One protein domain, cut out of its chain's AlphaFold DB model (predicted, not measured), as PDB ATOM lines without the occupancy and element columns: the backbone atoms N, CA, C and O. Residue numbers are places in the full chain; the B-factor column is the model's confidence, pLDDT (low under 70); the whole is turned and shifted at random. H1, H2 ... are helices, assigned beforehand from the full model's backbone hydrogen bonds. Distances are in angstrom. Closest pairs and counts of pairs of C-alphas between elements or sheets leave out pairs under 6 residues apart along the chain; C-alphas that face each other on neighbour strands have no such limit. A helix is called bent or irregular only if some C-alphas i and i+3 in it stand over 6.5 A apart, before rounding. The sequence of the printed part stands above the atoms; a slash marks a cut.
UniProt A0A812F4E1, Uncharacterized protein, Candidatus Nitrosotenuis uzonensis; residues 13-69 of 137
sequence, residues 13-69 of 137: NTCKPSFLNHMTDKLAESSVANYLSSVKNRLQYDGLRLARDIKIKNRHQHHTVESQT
ATOM      1  N   ASN A  13     156.092 173.299  86.486       40.72
ATOM      2  CA  ASN A  13     155.979 174.437  85.574       40.72
ATOM      3  C   ASN A  13     154.554 174.990  85.476       40.72
ATOM      4  O   ASN A  13     154.073 175.198  84.375       40.72
ATOM      5  N   THR A  14     153.901 175.288  86.601       41.72
ATOM      6  CA  THR A  14     152.724 176.191  86.598       41.72
ATOM      7  C   THR A  14     152.536 177.018  87.874       41.72
ATOM      8  O   THR A  14     151.818 178.006  87.834       41.72
ATOM      9  N   CYS A  15     153.226 176.733  88.986       43.44
ATOM     10  CA  CYS A  15     152.992 177.452  90.253       43.44
ATOM     11  C   CYS A  15     153.706 178.822  90.381       43.44
ATOM     12  O   CYS A  15     153.663 179.457  91.427       43.44
ATOM     13  N   LYS A  16     154.409 179.281  89.334       52.06
ATOM     14  CA  LYS A  16     155.262 180.488  89.381       52.06
ATOM     15  C   LYS A  16     154.512 181.832  89.263       52.06
ATOM     16  O   LYS A  16     154.933 182.758  89.950       52.06
ATOM     17  N   PRO A  17     153.442 181.991  88.455       57.50
ATOM     18  CA  PRO A  17     152.756 183.281  88.332       57.50
ATOM     19  C   PRO A  17     151.823 183.570  89.511       57.50
ATOM     20  O   PRO A  17     151.714 184.712  89.933       57.50
ATOM     21  N   SER A  18     151.166 182.550  90.072       62.22
ATOM     22  CA  SER A  18     150.090 182.744  91.054       62.22
ATOM     23  C   SER A  18     150.569 183.399  92.351       62.22
ATOM     24  O   SER A  18     149.900 184.289  92.863       62.22
ATOM     25  N   PHE A  19     151.737 183.003  92.864       71.31
ATOM     26  CA  PHE A  19     152.277 183.542  94.115       71.31
ATOM     27  C   PHE A  19     152.779 184.985  93.977       71.31
ATOM     28  O   PHE A  19     152.501 185.822  94.832       71.31
ATOM     29  N   LEU A  20     153.493 185.287  92.887       75.00
ATOM     30  CA  LEU A  20     153.965 186.644  92.610       75.00
ATOM     31  C   LEU A  20     152.789 187.583  92.351       75.00
ATOM     32  O   LEU A  20     152.745 188.633  92.979       75.00
ATOM     33  N   ASN A  21     151.817 187.161  91.534       77.19
ATOM     34  CA  ASN A  21     150.613 187.942  91.252       77.19
ATOM     35  C   ASN A  21     149.814 188.219  92.537       77.19
ATOM     36  O   ASN A  21     149.421 189.353  92.786       77.19
ATOM     37  N   HIS A  22     149.661 187.217  93.413       80.94
ATOM     38  CA  HIS A  22     148.985 187.404  94.700       80.94
ATOM     39  C   HIS A  22     149.676 188.433  95.605       80.94
ATOM     40  O   HIS A  22     149.012 189.162  96.341       80.94
ATOM     41  N   MET A  23     151.011 188.476  95.591       81.19
ATOM     42  CA  MET A  23     151.761 189.438  96.395       81.19
ATOM     43  C   MET A  23     151.763 190.833  95.773       81.19
ATOM     44  O   MET A  23     151.614 191.799  96.514       81.19
ATOM     45  N   THR A  24     151.892 190.956  94.451       79.94
ATOM     46  CA  THR A  24     151.858 192.258  93.768       79.94
ATOM     47  C   THR A  24     150.496 192.940  93.860       79.94
ATOM     48  O   THR A  24     150.451 194.162  93.880       79.94
ATOM     49  N   ASP A  25     149.402 192.182  93.995       82.88
ATOM     50  CA  ASP A  25     148.061 192.751  94.206       82.88
ATOM     51  C   ASP A  25     147.921 193.472  95.559       82.88
ATOM     52  O   ASP A  25     147.070 194.344  95.720       82.88
ATOM     53  N   LYS A  26     148.734 193.099  96.555       82.12
ATOM     54  CA  LYS A  26     148.611 193.591  97.940       82.12
ATOM     55  C   LYS A  26     149.797 194.425  98.412       82.12
ATOM     56  O   LYS A  26     149.677 195.145  99.400       82.12
ATOM     57  N   LEU A  27     150.957 194.273  97.782       83.25
ATOM     58  CA  LEU A  27     152.227 194.814  98.251       83.25
ATOM     59  C   LEU A  27     152.950 195.531  97.118       83.25
ATOM     60  O   LEU A  27     152.954 195.086  95.975       83.25
ATOM     61  N   ALA A  28     153.656 196.601  97.479       82.62
ATOM     62  CA  ALA A  28     154.546 197.290  96.557       82.62
ATOM     63  C   ALA A  28     155.639 196.352  96.018       82.62
ATOM     64  O   ALA A  28     156.162 195.493  96.736       82.62
ATOM     65  N   GLU A  29     156.044 196.573  94.768       83.31
ATOM     66  CA  GLU A  29     157.008 195.728  94.051       83.31
ATOM     67  C   GLU A  29     158.365 195.622  94.778       83.31
ATOM     68  O   GLU A  29     158.990 194.557  94.795       83.31
ATOM     69  N   SER A  30     158.796 196.685  95.468       83.19
ATOM     70  CA  SER A  30     159.997 196.675  96.317       83.19
ATOM     71  C   SER A  30     159.856 195.786  97.557       83.19
ATOM     72  O   SER A  30     160.791 195.068  97.913       83.19
ATOM     73  N   SER A  31     158.678 195.749  98.184       84.50
ATOM     74  CA  SER A  31     158.396 194.842  99.302       84.50
ATOM     75  C   SER A  31     158.398 193.384  98.843       84.50
ATOM     76  O   SER A  31     159.008 192.533  99.492       84.50
ATOM     77  N   VAL A  32     157.794 193.093  97.686       87.12
ATOM     78  CA  VAL A  32     157.815 191.752  97.077       87.12
ATOM     79  C   VAL A  32     159.251 191.299  96.790       87.12
ATOM     80  O   VAL A  32     159.608 190.154  97.068       87.12
ATOM     81  N   ALA A  33     160.111 192.202  96.307       86.38
ATOM     82  CA  ALA A  33     161.525 191.910  96.081       86.38
ATOM     83  C   ALA A  33     162.290 191.573  97.374       86.38
ATOM     84  O   ALA A  33     163.155 190.688  97.359       86.38
ATOM     85  N   ASN A  34     161.960 192.223  98.492       86.31
ATOM     86  CA  ASN A  34     162.546 191.915  99.798       86.31
ATOM     87  C   ASN A  34     162.127 190.522 100.286       86.31
ATOM     88  O   ASN A  34     162.989 189.720 100.647       86.31
ATOM     89  N   TYR A  35     160.835 190.184 100.208       88.38
ATOM     90  CA  TYR A  35     160.350 188.845 100.567       88.38
ATOM     91  C   TYR A  35     160.972 187.750  99.699       88.38
ATOM     92  O   TYR A  35     161.422 186.727 100.216       88.38
ATOM     93  N   LEU A  36     161.067 187.979  98.386       87.81
ATOM     94  CA  LEU A  36     161.715 187.043  97.472       87.81
ATOM     95  C   LEU A  36     163.187 186.817  97.847       87.81
ATOM     96  O   LEU A  36     163.671 185.686  97.791       87.81
ATOM     97  N   SER A  37     163.892 187.877  98.244       87.12
ATOM     98  CA  SER A  37     165.288 187.788  98.676       87.12
ATOM     99  C   SER A  37     165.425 186.944  99.946       87.12
ATOM    100  O   SER A  37     166.301 186.083 100.008       87.12
ATOM    101  N   SER A  38     164.515 187.095 100.910       89.62
ATOM    102  CA  SER A  38     164.477 186.263 102.121       89.62
ATOM    103  C   SER A  38     164.240 184.784 101.805       89.62
ATOM    104  O   SER A  38     164.957 183.923 102.312       89.62
ATOM    105  N   VAL A  39     163.283 184.475 100.922       88.31
ATOM    106  CA  VAL A  39     163.008 183.093 100.490       88.31
ATOM    107  C   VAL A  39     164.201 182.507  99.735       88.31
ATOM    108  O   VAL A  39     164.591 181.370  99.991       88.31
ATOM    109  N   LYS A  40     164.829 183.285  98.846       86.62
ATOM    110  CA  LYS A  40     166.046 182.876  98.133       86.62
ATOM    111  C   LYS A  40     167.177 182.549  99.106       86.62
ATOM    112  O   LYS A  40     167.797 181.501  98.960       86.62
ATOM    113  N   ASN A  41     167.415 183.409 100.094       88.12
ATOM    114  CA  ASN A  41     168.449 183.193 101.103       88.12
ATOM    115  C   ASN A  41     168.159 181.942 101.939       88.12
ATOM    116  O   ASN A  41     169.075 181.169 102.213       88.12
ATOM    117  N   ARG A  42     166.889 181.692 102.286       90.31
ATOM    118  CA  ARG A  42     166.503 180.473 103.003       90.31
ATOM    119  C   ARG A  42     166.739 179.211 102.174       90.31
ATOM    120  O   ARG A  42     167.353 178.275 102.664       90.31
ATOM    121  N   LEU A  43     166.314 179.202 100.912       87.94
ATOM    122  CA  LEU A  43     166.535 178.061 100.020       87.94
ATOM    123  C   LEU A  43     168.027 177.784  99.814       87.94
ATOM    124  O   LEU A  43     168.438 176.629  99.831       87.94
ATOM    125  N   GLN A  44     168.838 178.837  99.676       88.75
ATOM    126  CA  GLN A  44     170.292 178.704  99.577       88.75
ATOM    127  C   GLN A  44     170.912 178.106 100.841       88.75
ATOM    128  O   GLN A  44     171.806 177.272 100.720       88.75
ATOM    129  N   TYR A  45     170.435 178.502 102.025       91.12
ATOM    130  CA  TYR A  45     170.852 177.904 103.293       91.12
ATOM    131  C   TYR A  45     170.529 176.402 103.346       91.12
ATOM    132  O   TYR A  45     171.366 175.610 103.765       91.12
ATOM    133  N   ASP A  46     169.372 176.001 102.813       91.75
ATOM    134  CA  ASP A  46     168.939 174.600 102.725       91.75
ATOM    135  C   ASP A  46     169.592 173.835 101.539       91.75
ATOM    136  O   ASP A  46     169.212 172.708 101.223       91.75
ATOM    137  N   GLY A  47     170.571 174.435 100.845       89.81
ATOM    138  CA  GLY A  47     171.298 173.829  99.718       89.81
ATOM    139  C   GLY A  47     170.533 173.803  98.387       89.81
ATOM    140  O   GLY A  47     171.041 173.306  97.379       89.81
ATOM    141  N   LEU A  48     169.327 174.368  98.344       86.12
ATOM    142  CA  LEU A  48     168.472 174.426  97.165       86.12
ATOM    143  C   LEU A  48     168.723 175.720  96.378       86.12
ATOM    144  O   LEU A  48     168.702 176.830  96.909       86.12
ATOM    145  N   ARG A  49     168.921 175.601  95.061       79.88
ATOM    146  CA  ARG A  49     169.067 176.761  94.167       79.88
ATOM    147  C   ARG A  49     167.796 176.985  93.360       79.88
ATOM    148  O   ARG A  49     167.237 176.062  92.773       79.88
ATOM    149  N   LEU A  50     167.367 178.242  93.284       75.50
ATOM    150  CA  LEU A  50     166.309 178.656  92.368       75.50
ATOM    151  C   LEU A  50     166.771 178.436  90.923       75.50
ATOM    152  O   LEU A  50     167.750 179.024  90.477       75.50
ATOM    153  N   ALA A  51     166.039 177.599  90.188       75.62
ATOM    154  CA  ALA A  51     166.372 177.231  88.811       75.62
ATOM    155  C   ALA A  51     166.153 178.358  87.782       75.62
ATOM    156  O   ALA A  51     166.537 178.215  86.625       75.62
ATOM    157  N   ARG A  52     165.471 179.451  88.156       74.38
ATOM    158  CA  ARG A  52     165.229 180.613  87.290       74.38
ATOM    159  C   ARG A  52     165.273 181.895  88.104       74.38
ATOM    160  O   ARG A  52     164.722 181.936  89.203       74.38
ATOM    161  N   ASP A  53     165.835 182.938  87.508       73.44
ATOM    162  CA  ASP A  53     165.737 184.286  88.047       73.44
ATOM    163  C   ASP A  53     164.325 184.839  87.855       73.44
ATOM    164  O   ASP A  53     163.745 184.795  86.766       73.44
ATOM    165  N   ILE A  54     163.768 185.365  88.941       79.69
ATOM    166  CA  ILE A  54     162.473 186.035  88.952       79.69
ATOM    167  C   ILE A  54     162.743 187.530  88.796       79.69
ATOM    168  O   ILE A  54     163.318 188.168  89.679       79.69
ATOM    169  N   LYS A  55     162.346 188.085  87.649       76.50
ATOM    170  CA  LYS A  55     162.442 189.521  87.375       76.50
ATOM    171  C   LYS A  55     161.195 190.218  87.913       76.50
ATOM    172  O   LYS A  55     160.093 189.920  87.469       76.50
ATOM    173  N   ILE A  56     161.389 191.144  88.845       79.75
ATOM    174  CA  ILE A  56     160.341 192.019  89.381       79.75
ATOM    175  C   ILE A  56     160.562 193.407  88.773       79.75
ATOM    176  O   ILE A  56     161.691 193.913  88.802       79.75
ATOM    177  N   LYS A  57     159.518 193.995  88.176       74.81
ATOM    178  CA  LYS A  57     159.559 195.378  87.675       74.81
ATOM    179  C   LYS A  57     159.681 196.343  88.861       74.81
ATOM    180  O   LYS A  57     159.327 195.984  89.973       74.81
ATOM    181  N   ASN A  58     160.342 197.480  88.650       74.88
ATOM    182  CA  ASN A  58     160.587 198.530  89.651       74.88
ATOM    183  C   ASN A  58     160.999 198.064  91.061       74.88
ATOM    184  O   ASN A  58     160.696 198.701  92.066       74.88
ATOM    185  N   ARG A  59     161.776 196.979  91.162       76.38
ATOM    186  CA  ARG A  59     162.214 196.401  92.448       76.38
ATOM    187  C   ARG A  59     162.936 197.383  93.391       76.38
ATOM    188  O   ARG A  59     163.053 197.102  94.578       76.38
ATOM    189  N   HIS A  60     163.473 198.479  92.853       76.25
ATOM    190  CA  HIS A  60     164.207 199.514  93.588       76.25
ATOM    191  C   HIS A  60     163.374 200.775  93.853       76.25
ATOM    192  O   HIS A  60     163.843 201.681  94.533       76.25
ATOM    193  N   GLN A  61     162.146 200.834  93.337       75.06
ATOM    194  CA  GLN A  61     161.253 201.965  93.510       75.06
ATOM    195  C   GLN A  61     160.539 201.826  94.856       75.06
ATOM    196  O   GLN A  61     159.756 200.897  95.101       75.06
ATOM    197  N   HIS A  62     160.885 202.713  95.784       70.62
ATOM    198  CA  HIS A  62     160.246 202.762  97.088       70.62
ATOM    199  C   HIS A  62     159.065 203.730  97.013       70.62
ATOM    200  O   HIS A  62     159.250 204.942  96.976       70.62
ATOM    201  N   HIS A  63     157.853 203.173  96.999       63.72
ATOM    202  CA  HIS A  63     156.586 203.903  96.883       63.72
ATOM    203  C   HIS A  63     156.415 205.038  97.908       63.72
ATOM    204  O   HIS A  63     155.731 206.016  97.633       63.72
ATOM    205  N   THR A  64     157.044 204.944  99.083       69.44
ATOM    206  CA  THR A  64     156.986 205.991 100.116       69.44
ATOM    207  C   THR A  64     157.985 207.128  99.918       69.44
ATOM    208  O   THR A  64     157.880 208.116 100.636       69.44
ATOM    209  N   VAL A  65     158.959 207.015  99.005       71.62
ATOM    210  CA  VAL A  65     160.008 208.038  98.793       71.62
ATOM    211  C   VAL A  65     159.629 209.019  97.688       71.62
ATOM    212  O   VAL A  65     160.044 210.169  97.739       71.62
ATOM    213  N   GLU A  66     158.809 208.609  96.721       71.75
ATOM    214  CA  GLU A  66     158.434 209.453  95.572       71.75
ATOM    215  C   GLU A  66     157.726 210.754  95.951       71.75
ATOM    216  O   GLU A  66     157.865 211.751  95.250       71.75
ATOM    217  N   SER A  67     156.994 210.764  97.064       76.12
ATOM    218  CA  SER A  67     156.295 211.949  97.569       76.12
ATOM    219  C   SER A  67     157.069 212.707  98.652       76.12
ATOM    220  O   SER A  67     156.538 213.662  99.221       76.12
ATOM    221  N   GLN A  68     158.300 212.296  98.976       81.38
ATOM    222  CA  GLN A  68     159.097 212.967 100.001       81.38
ATOM    223  C   GLN A  68     159.801 214.186  99.413       81.38
ATOM    224  O   GLN A  68     160.648 214.074  98.529       81.38
ATOM    225  N   THR A  69     159.496 215.355  99.966       84.81
ATOM    226  CA  THR A  69     160.186 216.606  99.646       84.81
ATOM    227  C   THR A  69     161.145 216.959 100.775       84.81
ATOM    228  O   THR A  69     160.822 216.791 101.952       84.81
TER     229      THR A  69
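This is residues 13 to 69 of the 137 residues of an uncharacterized protein of Candidatus Nitrosotenuis uzonensis (UniProt A0A812F4E1). Two helices, the short H1 and the longer H2, make an open V whose corner is the turn at residues 25 to 28, and after H2 a long stretch without a named element folds back alongside H2 toward that corner. This stretch then runs on past the corner as a tail to Thr 69, and the tail makes much of the length. The printed part has 57 residues, with H1 and then H2 along the chain and no named strand; the class is all helix, though just 26 of the 57 residues are in named elements. The whole is loose and elongated, with a radius of gyration of the C-alphas of 13.2 A and spans of 44 by 24 by 15 A.

Look first at H1, residues 16 to 24, and then at H2, residues 29 to 45. They only just touch, with 3 pairs of C-alphas within 8 A, and H2 touches H1 with residue 32 alone. The closest C-alphas are those of Met 23 and Val 32, 6.5 A apart. The two run opposite ways at a steep tilt of 47 degrees. Every O i to N i+4 pair is within hydrogen-bond range in H2, against 4 of 5 in H1.

Find C-alpha 16 at (155.262, 180.488, 89.381), where H1 begins. H1 is neither bent nor irregular, but only just: C-alphas 16 and 19 are 6.4 A apart. It runs 13.0 A to C-alpha 24. A tight link of 4 residues leads to H2, which runs 24.4 A from C-alpha 29 at (157.008, 195.728, 94.051) to C-alpha 45 at (170.852, 177.904, 103.293).

The C-alphas of Asn 13 and Thr 69, the two farthest apart, are 44.7 A apart. Residues 42 to 47, of which 42 to 45 belong to H2, stand free. The printed part has no cut. The mean pLDDT of the printed part is 77.7; look for values under 70 at residues 13 to 18 and 63 to 64.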